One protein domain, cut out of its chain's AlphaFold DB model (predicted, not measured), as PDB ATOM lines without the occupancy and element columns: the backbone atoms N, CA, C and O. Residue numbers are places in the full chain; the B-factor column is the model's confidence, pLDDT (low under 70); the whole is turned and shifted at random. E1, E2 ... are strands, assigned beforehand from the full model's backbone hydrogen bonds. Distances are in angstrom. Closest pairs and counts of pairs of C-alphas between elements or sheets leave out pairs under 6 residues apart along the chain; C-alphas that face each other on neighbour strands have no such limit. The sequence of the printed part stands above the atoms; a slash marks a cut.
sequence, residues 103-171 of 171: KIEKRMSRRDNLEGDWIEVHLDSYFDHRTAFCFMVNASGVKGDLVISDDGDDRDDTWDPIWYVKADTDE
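What this domain is: This is residues 103 to 171 of the 171 residues of the protein "Carb-bd_dom_fam9 domain-containing protein" of Candidatus Aminicenantes bacterium (UniProt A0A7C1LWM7). With little regular structure, the domain is one twisted sheet of four strands, a meander, each strand the antiparallel neighbour of the one before. Residues 103 to 117 loop at one end of it and residues 157 to 171 run back along its length, both without a named element. The 69 printed residues have no named helix; E1, E2, E3, E4, in this order along the chain and across the sheet, hold 23 (all strand). The whole is only just compact, close to loose (radius of gyration of the C-alphas 13.2 A), and elongated, 41 by 23 by 21 A.

Where its parts are: E1, residues 118 to 123, begins at C-alpha 118 (-3.909, -27.857, -30.666) and measures 16.9 A. E2, residues 132 to 138, measures 19.6 A, and E3, residues 143 to 149, 20.4 A. E4, residues 154 to 156, ends at C-alpha 156 (-1.448, -11.494, -21.079).

How they stand to each other: Hairpins are E1 and E2 (163 degrees; N 121 to O 135, 2.8 A), E2 and E3 (157 degrees; N 136 to O 144, 2.8 A), and E3 and E4 (141 degrees; N 147 to O 156, 2.9 A), these atoms within hydrogen-bond range. Edge strands E1 and E4 are apart.

The domain as a whole: The farthest C-alphas, of Asp 150 and Glu 171, are 42.6 A apart. The printed part has no cut and no long link. Its mean pLDDT is 94.9; residue 171 is under 70.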
ATOM      1  N   LYS A 103      -8.355 -35.781 -41.153       94.06
ATOM      2  CA  LYS A 103      -9.124 -34.626 -40.678       94.06
ATOM      3  C   LYS A 103      -8.337 -33.703 -39.756       94.06
ATOM      4  O   LYS A 103      -8.847 -32.622 -39.471       94.06
ATOM      5  N   ILE A 104      -7.126 -34.085 -39.345       94.19
ATOM      6  CA  ILE A 104      -6.283 -33.257 -38.477       94.19
ATOM      7  C   ILE A 104      -6.028 -31.910 -39.164       94.19
ATOM      8  O   ILE A 104      -5.406 -31.844 -40.234       94.19
ATOM      9  N   GLU A 105      -6.489 -30.811 -38.561       92.62
ATOM     10  CA  GLU A 105      -6.376 -29.489 -39.181       92.62
ATOM     11  C   GLU A 105      -4.975 -28.899 -38.974       92.62
ATOM     12  O   GLU A 105      -4.676 -28.216 -37.994       92.62
ATOM     13  N   LYS A 106      -4.102 -29.117 -39.962       91.25
ATOM     14  CA  LYS A 106      -2.725 -28.599 -39.993       91.25
ATOM     15  C   LYS A 106      -2.606 -27.300 -40.774       91.25
ATOM     16  O   LYS A 106      -1.892 -27.202 -41.777       91.25
ATOM     17  N   ARG A 107      -3.298 -26.256 -40.329       89.50
ATOM     18  CA  ARG A 107      -3.163 -24.943 -40.964       89.50
ATOM     19  C   ARG A 107      -1.927 -24.204 -40.458       89.50
ATOM     20  O   ARG A 107      -1.636 -24.190 -39.267       89.50
ATOM     21  N   MET A 108      -1.179 -23.613 -41.384       91.19
ATOM     22  CA  MET A 108      -0.062 -22.725 -41.076       91.19
ATOM     23  C   MET A 108      -0.552 -21.298 -40.867       91.19
ATOM     24  O   MET A 108      -1.276 -20.747 -41.695       91.19
ATOM     25  N   SER A 109      -0.095 -20.691 -39.784       93.06
ATOM     26  CA  SER A 109      -0.397 -19.321 -39.392       93.06
ATOM     27  C   SER A 109       0.839 -18.699 -38.731       93.06
ATOM     28  O   SER A 109       1.931 -19.276 -38.719       93.06
ATOM     29  N   ARG A 110       0.700 -17.465 -38.245       93.06
ATOM     30  CA  ARG A 110       1.749 -16.809 -37.458       93.06
ATOM     31  C   ARG A 110       1.702 -17.308 -36.017       93.06
ATOM     32  O   ARG A 110       0.656 -17.774 -35.573       93.06
ATOM     33  N   ARG A 111       2.821 -17.148 -35.303       93.62
ATOM     34  CA  ARG A 111       2.863 -17.286 -33.842       93.62
ATOM     35  C   ARG A 111       1.672 -16.557 -33.208       93.62
ATOM     36  O   ARG A 111       1.257 -15.524 -33.737       93.62
ATOM     37  N   ASP A 112       1.123 -17.144 -32.151       92.75
ATOM     38  CA  ASP A 112      -0.006 -16.627 -31.361       92.75
ATOM     39  C   ASP A 112      -1.357 -16.618 -32.100       92.75
ATOM     40  O   ASP A 112      -2.392 -16.336 -31.505       92.75
ATOM     41  N   ASN A 113      -1.395 -17.022 -33.376       93.50
ATOM     42  CA  ASN A 113      -2.635 -17.286 -34.101       93.50
ATOM     43  C   ASN A 113      -2.851 -18.797 -34.256       93.50
ATOM     44  O   ASN A 113      -2.559 -19.366 -35.307       93.50
ATOM     45  N   LEU A 114      -3.324 -19.465 -33.206       91.12
ATOM     46  CA  LEU A 114      -3.547 -20.914 -33.209       91.12
ATOM     47  C   LEU A 114      -4.864 -21.263 -33.906       91.12
ATOM     48  O   LEU A 114      -5.948 -21.099 -33.351       91.12
ATOM     49  N   GLU A 115      -4.758 -21.768 -35.130       91.75
ATOM     50  CA  GLU A 115      -5.872 -22.354 -35.880       91.75
ATOM     51  C   GLU A 115      -5.720 -23.886 -35.932       91.75
ATOM     52  O   GLU A 115      -4.596 -24.396 -35.901       91.75
ATOM     53  N   GLY A 116      -6.839 -24.609 -36.058       93.19
ATOM     54  CA  GLY A 116      -6.879 -26.071 -36.166       93.19
ATOM     55  C   GLY A 116      -6.823 -26.806 -34.826       93.19
ATOM     56  O   GLY A 116      -7.261 -26.265 -33.813       93.19
ATOM     57  N   ASP A 117      -6.293 -28.030 -34.828       95.25
ATOM     58  CA  ASP A 117      -6.147 -28.857 -33.622       95.25
ATOM     59  C   ASP A 117      -4.891 -28.463 -32.842       95.25
ATOM     60  O   ASP A 117      -3.815 -28.295 -33.424       95.25
ATOM     61  N   TRP A 118      -5.002 -28.323 -31.520       96.50
ATOM     62  CA  TRP A 118      -3.909 -27.857 -30.666       96.50
ATOM     63  C   TRP A 118      -3.933 -28.473 -29.275       96.50
ATOM     64  O   TRP A 118      -4.951 -28.973 -28.795       96.50
ATOM     65  N   ILE A 119      -2.772 -28.409 -28.631       97.19
ATOM     66  CA  ILE A 119      -2.586 -28.742 -27.224       97.19
ATOM     67  C   ILE A 119      -2.076 -27.522 -26.473       97.19
ATOM     68  O   ILE A 119      -1.527 -26.583 -27.059       97.19
ATOM     69  N   GLU A 120      -2.230 -27.560 -25.156       97.00
ATOM     70  CA  GLU A 120      -1.821 -26.488 -24.265       97.00
ATOM     71  C   GLU A 120      -1.299 -27.054 -22.950       97.00
ATOM     72  O   GLU A 120      -1.865 -27.995 -22.389       97.00
ATOM     73  N   VAL A 121      -0.207 -26.474 -22.460       97.94
ATOM     74  CA  VAL A 121       0.427 -26.826 -21.191       97.94
ATOM     75  C   VAL A 121       0.495 -25.589 -20.312       97.94
ATOM     76  O   VAL A 121       1.064 -24.574 -20.700       97.94
ATOM     77  N   HIS A 122      -0.053 -25.704 -19.101       97.31
ATOM     78  CA  HIS A 122      -0.036 -24.655 -18.082       97.31
ATOM     79  C   HIS A 122       0.950 -25.039 -16.982       97.31
ATOM     80  O   HIS A 122       0.861 -26.135 -16.424       97.31
ATOM     81  N   LEU A 123       1.875 -24.139 -16.651       97.12
ATOM     82  CA  LEU A 123       2.890 -24.331 -15.620       97.12
ATOM     83  C   LEU A 123       2.788 -23.242 -14.546       97.12
ATOM     84  O   LEU A 123       3.236 -22.113 -14.741       97.12
ATOM     85  N   ASP A 124       2.263 -23.611 -13.378       96.94
ATOM     86  CA  ASP A 124       2.380 -22.835 -12.137       96.94
ATOM     87  C   ASP A 124       3.740 -23.139 -11.486       96.94
ATOM     88  O   ASP A 124       3.875 -24.001 -10.613       96.94
ATOM     89  N   SER A 125       4.788 -22.480 -11.986       95.00
ATOM     90  CA  SER A 125       6.161 -22.689 -11.498       95.00
ATOM     91  C   SER A 125       6.428 -22.075 -10.118       95.00
ATOM     92  O   SER A 125       7.380 -22.477  -9.447       95.00
ATOM     93  N   TYR A 126       5.587 -21.133  -9.677       95.69
ATOM     94  CA  TYR A 126       5.671 -20.512  -8.352       95.69
ATOM     95  C   TYR A 126       4.900 -21.296  -7.285       95.69
ATOM     96  O   TYR A 126       5.118 -21.077  -6.092       95.69
ATOM     97  N   PHE A 127       4.053 -22.236  -7.711       94.75
ATOM     98  CA  PHE A 127       3.157 -23.026  -6.877       94.75
ATOM     99  C   PHE A 127       2.241 -22.150  -6.011       94.75
ATOM    100  O   PHE A 127       1.985 -22.454  -4.843       94.75
ATOM    101  N   ASP A 128       1.784 -21.030  -6.571       95.12
ATOM    102  CA  ASP A 128       0.920 -20.082  -5.869       95.12
ATOM    103  C   ASP A 128      -0.572 -20.361  -6.092       95.12
ATOM    104  O   ASP A 128      -1.391 -19.851  -5.331       95.12
ATOM    105  N   HIS A 129      -0.915 -21.220  -7.061       92.38
ATOM    106  CA  HIS A 129      -2.279 -21.558  -7.478       92.38
ATOM    107  C   HIS A 129      -3.089 -20.384  -8.040       92.38
ATOM    108  O   HIS A 129      -4.317 -20.454  -8.084       92.38
ATOM    109  N   ARG A 130      -2.404 -19.322  -8.473       95.00
ATOM    110  CA  ARG A 130      -2.999 -18.074  -8.970       95.00
ATOM    111  C   ARG A 130      -2.435 -17.648 -10.316       95.00
ATOM    112  O   ARG A 130      -3.125 -16.968 -11.075       95.00
ATOM    113  N   THR A 131      -1.187 -18.018 -10.594       97.25
ATOM    114  CA  THR A 131      -0.475 -17.666 -11.819       97.25
ATOM    115  C   THR A 131      -0.018 -18.906 -12.576       97.25
ATOM    116  O   THR A 131       0.248 -19.960 -11.996       97.25
ATOM    117  N   ALA A 132       0.054 -18.801 -13.902       98.00
ATOM    118  CA  ALA A 132       0.599 -19.862 -14.740       98.00
ATOM    119  C   ALA A 132       1.226 -19.301 -16.015       98.00
ATOM    120  O   ALA A 132       0.749 -18.322 -16.586       98.00
ATOM    121  N   PHE A 133       2.271 -19.971 -16.490       98.00
ATOM    122  CA  PHE A 133       2.794 -19.791 -17.838       98.00
ATOM    123  C   PHE A 133       2.143 -20.800 -18.765       98.00
ATOM    124  O   PHE A 133       2.091 -21.990 -18.447       98.00
ATOM    125  N   CYS A 134       1.661 -20.332 -19.905       97.88
ATOM    126  CA  CYS A 134       0.988 -21.163 -20.873       97.88
ATOM    127  C   CYS A 134       1.819 -21.312 -22.149       97.88
ATOM    128  O   CYS A 134       2.327 -20.330 -22.688       97.88
ATOM    129  N   PHE A 135       1.918 -22.549 -22.631       98.44
ATOM    130  CA  PHE A 135       2.570 -22.908 -23.881       98.44
ATOM    131  C   PHE A 135       1.597 -23.704 -24.738       98.44
ATOM    132  O   PHE A 135       1.088 -24.745 -24.315       98.44
ATOM    133  N   MET A 136       1.365 -23.235 -25.953       98.06
ATOM    134  CA  MET A 136       0.420 -23.825 -26.889       98.06
ATOM    135  C   MET A 136       1.111 -24.176 -28.195       98.06
ATOM    136  O   MET A 136       1.951 -23.422 -28.692       98.06
ATOM    137  N   VAL A 137       0.721 -25.295 -28.796       97.69
ATOM    138  CA  VAL A 137       1.162 -25.656 -30.144       97.69
ATOM    139  C   VAL A 137       0.034 -26.349 -30.897       97.69
ATOM    140  O   VAL A 137      -0.667 -27.189 -30.333       97.69
ATOM    141  N   ASN A 138      -0.149 -25.995 -32.168       96.88
ATOM    142  CA  ASN A 138      -1.083 -26.698 -33.045       96.88
ATOM    143  C   ASN A 138      -0.411 -27.872 -33.783       96.88
ATOM    144  O   ASN A 138       0.815 -27.974 -33.826       96.88
ATOM    145  N   ALA A 139      -1.199 -28.739 -34.424       96.00
ATOM    146  CA  ALA A 139      -0.722 -29.908 -35.185       96.00
ATOM    147  C   ALA A 139       0.244 -29.563 -36.340       96.00
ATOM    148  O   ALA A 139       0.905 -30.417 -36.927       96.00
ATOM    149  N   SER A 140       0.306 -28.283 -36.670       95.56
ATOM    150  CA  SER A 140       1.129 -27.670 -37.695       95.56
ATOM    151  C   SER A 140       2.494 -27.201 -37.149       95.56
ATOM    152  O   SER A 140       3.425 -26.930 -37.906       95.56
ATOM    153  N   GLY A 141       2.644 -27.099 -35.827       96.38
ATOM    154  CA  GLY A 141       3.840 -26.585 -35.158       96.38
ATOM    155  C   GLY A 141       3.851 -25.064 -34.981       96.38
ATOM    156  O   GLY A 141       4.884 -24.500 -34.617       96.38
ATOM    157  N   VAL A 142       2.726 -24.384 -35.230       97.12
ATOM    158  CA  VAL A 142       2.551 -22.982 -34.837       97.12
ATOM    159  C   VAL A 142       2.472 -22.939 -33.325       97.12
ATOM    160  O   VAL A 142       1.698 -23.680 -32.724       97.12
ATOM    161  N   LYS A 143       3.281 -22.071 -32.725       96.81
ATOM    162  CA  LYS A 143       3.380 -21.928 -31.280       96.81
ATOM    163  C   LYS A 143       2.685 -20.658 -30.797       96.81
ATOM    164  O   LYS A 143       2.624 -19.684 -31.547       96.81
ATOM    165  N   GLY A 144       2.203 -20.675 -29.564       97.75
ATOM    166  CA  GLY A 144       1.705 -19.494 -28.869       97.75
ATOM    167  C   GLY A 144       1.973 -19.570 -27.376       97.75
ATOM    168  O   GLY A 144       2.198 -20.656 -26.834       97.75
ATOM    169  N   ASP A 145       1.954 -18.420 -26.722       98.19
ATOM    170  CA  ASP A 145       2.258 -18.290 -25.301       98.19
ATOM    171  C   ASP A 145       1.417 -17.194 -24.654       98.19
ATOM    172  O   ASP A 145       0.964 -16.264 -25.312       98.19
ATOM    173  N   LEU A 146       1.173 -17.343 -23.352       97.75
ATOM    174  CA  LEU A 146       0.574 -16.293 -22.533       97.75
ATOM    175  C   LEU A 146       0.920 -16.483 -21.055       97.75
ATOM    176  O   LEU A 146       1.307 -17.575 -20.621       97.75
ATOM    177  N   VAL A 147       0.739 -15.424 -20.274       98.06
ATOM    178  CA  VAL A 147       0.727 -15.479 -18.808       98.06
ATOM    179  C   VAL A 147      -0.713 -15.420 -18.324       98.06
ATOM    180  O   VAL A 147      -1.506 -14.617 -18.804       98.06
ATOM    181  N   ILE A 148      -1.040 -16.268 -17.357       97.81
ATOM    182  CA  ILE A 148      -2.307 -16.245 -16.631       97.81
ATOM    183  C   ILE A 148      -2.068 -15.626 -15.258       97.81
ATOM    184  O   ILE A 148      -1.131 -16.017 -14.554       97.81
ATOM    185  N   SER A 149      -2.944 -14.708 -14.864       96.56
ATOM    186  CA  SER A 149      -2.966 -14.092 -13.538       96.56
ATOM    187  C   SER A 149      -4.390 -13.929 -13.006       96.56
ATOM    188  O   SER A 149      -5.365 -14.289 -13.665       96.56
ATOM    189  N   ASP A 150      -4.488 -13.430 -11.772       93.81
ATOM    190  CA  ASP A 150      -5.750 -13.192 -11.061       93.81
ATOM    191  C   ASP A 150      -6.673 -14.422 -11.047       93.81
ATOM    192  O   ASP A 150      -7.831 -14.371 -11.439       93.81
ATOM    193  N   ASP A 151      -6.121 -15.570 -10.647       90.12
ATOM    194  CA  ASP A 151      -6.840 -16.845 -10.511       90.12
ATOM    195  C   ASP A 151      -7.499 -17.337 -11.819       90.12
ATOM    196  O   ASP A 151      -8.428 -18.146 -11.799       90.12
ATOM    197  N   GLY A 152      -6.979 -16.895 -12.970       90.12
ATOM    198  CA  GLY A 152      -7.472 -17.272 -14.295       90.12
ATOM    199  C   GLY A 152      -8.297 -16.201 -15.005       90.12
ATOM    200  O   GLY A 152      -8.628 -16.404 -16.179       90.12
ATOM    201  N   ASP A 153      -8.613 -15.095 -14.324       93.62
ATOM    202  CA  ASP A 153      -9.444 -14.013 -14.862       93.62
ATOM    203  C   ASP A 153      -8.670 -13.065 -15.787       93.62
ATOM    204  O   ASP A 153      -9.287 -12.392 -16.617       93.62
ATOM    205  N   ASP A 154      -7.336 -13.045 -15.701       96.19
ATOM    206  CA  ASP A 154      -6.481 -12.231 -16.562       96.19
ATOM    207  C   ASP A 154      -5.530 -13.084 -17.412       96.19
ATOM    208  O   ASP A 154      -5.000 -14.108 -16.967       96.19
ATOM    209  N   ARG A 155      -5.334 -12.656 -18.663       96.31
ATOM    210  CA  ARG A 155      -4.485 -13.322 -19.658       96.31
ATOM    211  C   ARG A 155      -3.699 -12.278 -20.441       96.31
ATOM    212  O   ARG A 155      -4.292 -11.486 -21.168       96.31
ATOM    213  N   ASP A 156      -2.380 -12.334 -20.330       96.88
ATOM    214  CA  ASP A 156      -1.448 -11.494 -21.079       96.88
ATOM    215  C   ASP A 156      -0.804 -12.314 -22.205       96.88
ATOM    216  O   ASP A 156       0.062 -13.156 -21.958       96.88
ATOM    217  N   ASP A 157      -1.247 -12.072 -23.439       95.50
ATOM    218  CA  ASP A 157      -0.740 -12.689 -24.670       95.50
ATOM    219  C   ASP A 157       0.456 -11.931 -25.282       95.50
ATOM    220  O   ASP A 157       0.925 -12.274 -26.364       95.50
ATOM    221  N   THR A 158       0.979 -10.903 -24.601       96.19
ATOM    222  CA  THR A 158       2.167 -10.156 -25.051       96.19
ATOM    223  C   THR A 158       3.480 -10.755 -24.546       96.19
ATOM    224  O   THR A 158       4.565 -10.357 -24.986       96.19
ATOM    225  N   TRP A 159       3.401 -11.707 -23.614       96.44
ATOM    226  CA  TRP A 159       4.557 -12.406 -23.072       96.44
ATOM    227  C   TRP A 159       5.141 -13.386 -24.091       96.44
ATOM    228  O   TRP A 159       4.569 -14.439 -24.333       96.44
ATOM    229  N   ASP A 160       6.323 -13.058 -24.619       96.12
ATOM    230  CA  ASP A 160       7.005 -13.823 -25.670       96.12
ATOM    231  C   ASP A 160       8.342 -14.427 -25.160       96.12
ATOM    232  O   ASP A 160       9.412 -13.814 -25.296       96.12
ATOM    233  N   PRO A 161       8.331 -15.622 -24.534       96.62
ATOM    234  CA  PRO A 161       9.537 -16.300 -24.069       96.62
ATOM    235  C   PRO A 161      10.260 -17.070 -25.185       96.62
ATOM    236  O   PRO A 161       9.711 -17.431 -26.231       96.62
ATOM    237  N   ILE A 162      11.515 -17.434 -24.911       96.56
ATOM    238  CA  ILE A 162      12.273 -18.372 -25.745       96.56
ATOM    239  C   ILE A 162      11.948 -19.802 -25.307       96.56
ATOM    240  O   ILE A 162      12.272 -20.207 -24.194       96.56
ATOM    241  N   TRP A 163      11.360 -20.573 -26.216       97.75
ATOM    242  CA  TRP A 163      11.100 -22.003 -26.058       97.75
ATOM    243  C   TRP A 163      11.004 -22.686 -27.425       97.75
ATOM    244  O   TRP A 163      10.779 -22.028 -28.456       97.75
ATOM    245  N   TYR A 164      11.192 -24.005 -27.421       97.69
ATOM    246  CA  TYR A 164      11.307 -24.834 -28.615       97.69
ATOM    247  C   TYR A 164      10.199 -25.875 -28.654       97.69
ATOM    248  O   TYR A 164       9.878 -26.489 -27.640       97.69
ATOM    249  N   VAL A 165       9.651 -26.095 -29.845       97.75
ATOM    250  CA  VAL A 165       8.618 -27.098 -30.079       97.75
ATOM    251  C   VAL A 165       8.666 -27.578 -31.519       97.75
ATOM    252  O   VAL A 165       9.044 -26.834 -32.430       97.75
ATOM    253  N   LYS A 166       8.266 -28.830 -31.712       97.44
ATOM    254  CA  LYS A 166       7.992 -29.431 -33.009       97.44
ATOM    255  C   LYS A 166       6.768 -30.324 -32.887       97.44
ATOM    256  O   LYS A 166       6.602 -30.997 -31.876       97.44
ATOM    257  N   ALA A 167       5.935 -30.285 -33.918       96.19
ATOM    258  CA  ALA A 167       4.801 -31.173 -34.095       96.19
ATOM    259  C   ALA A 167       5.080 -32.039 -35.323       96.19
ATOM    260  O   ALA A 167       5.596 -31.538 -36.326       96.19
ATOM    261  N   ASP A 168       4.750 -33.316 -35.217       95.12
ATOM    262  CA  ASP A 168       4.825 -34.283 -36.301       95.12
ATOM    263  C   ASP A 168       3.573 -35.161 -36.266       95.12
ATOM    264  O   ASP A 168       2.797 -35.132 -35.306       95.12
ATOM    265  N   THR A 169       3.333 -35.918 -37.328       92.31
ATOM    266  CA  THR A 169       2.285 -36.940 -37.331       92.31
ATOM    267  C   THR A 169       2.883 -38.231 -37.815       92.31
ATOM    268  O   THR A 169       3.502 -38.249 -38.875       92.31
ATOM    269  N   ASP A 170       2.677 -39.276 -37.020       87.06
ATOM    270  CA  ASP A 170       3.117 -40.626 -37.333       87.06
ATOM    271  C   ASP A 170       2.586 -41.053 -38.720       87.06
ATOM    272  O   ASP A 170       1.487 -40.660 -39.123       87.06
ATOM    273  N   GLU A 171       3.386 -41.836 -39.451       65.56
ATOM    274  CA  GLU A 171       2.995 -42.444 -40.736       65.56
ATOM    275  C   GLU A 171       1.961 -43.570 -40.582       65.56
ATOM    276  O   GLU A 171       2.030 -44.328 -39.584       65.56
TER     277      GLU A 171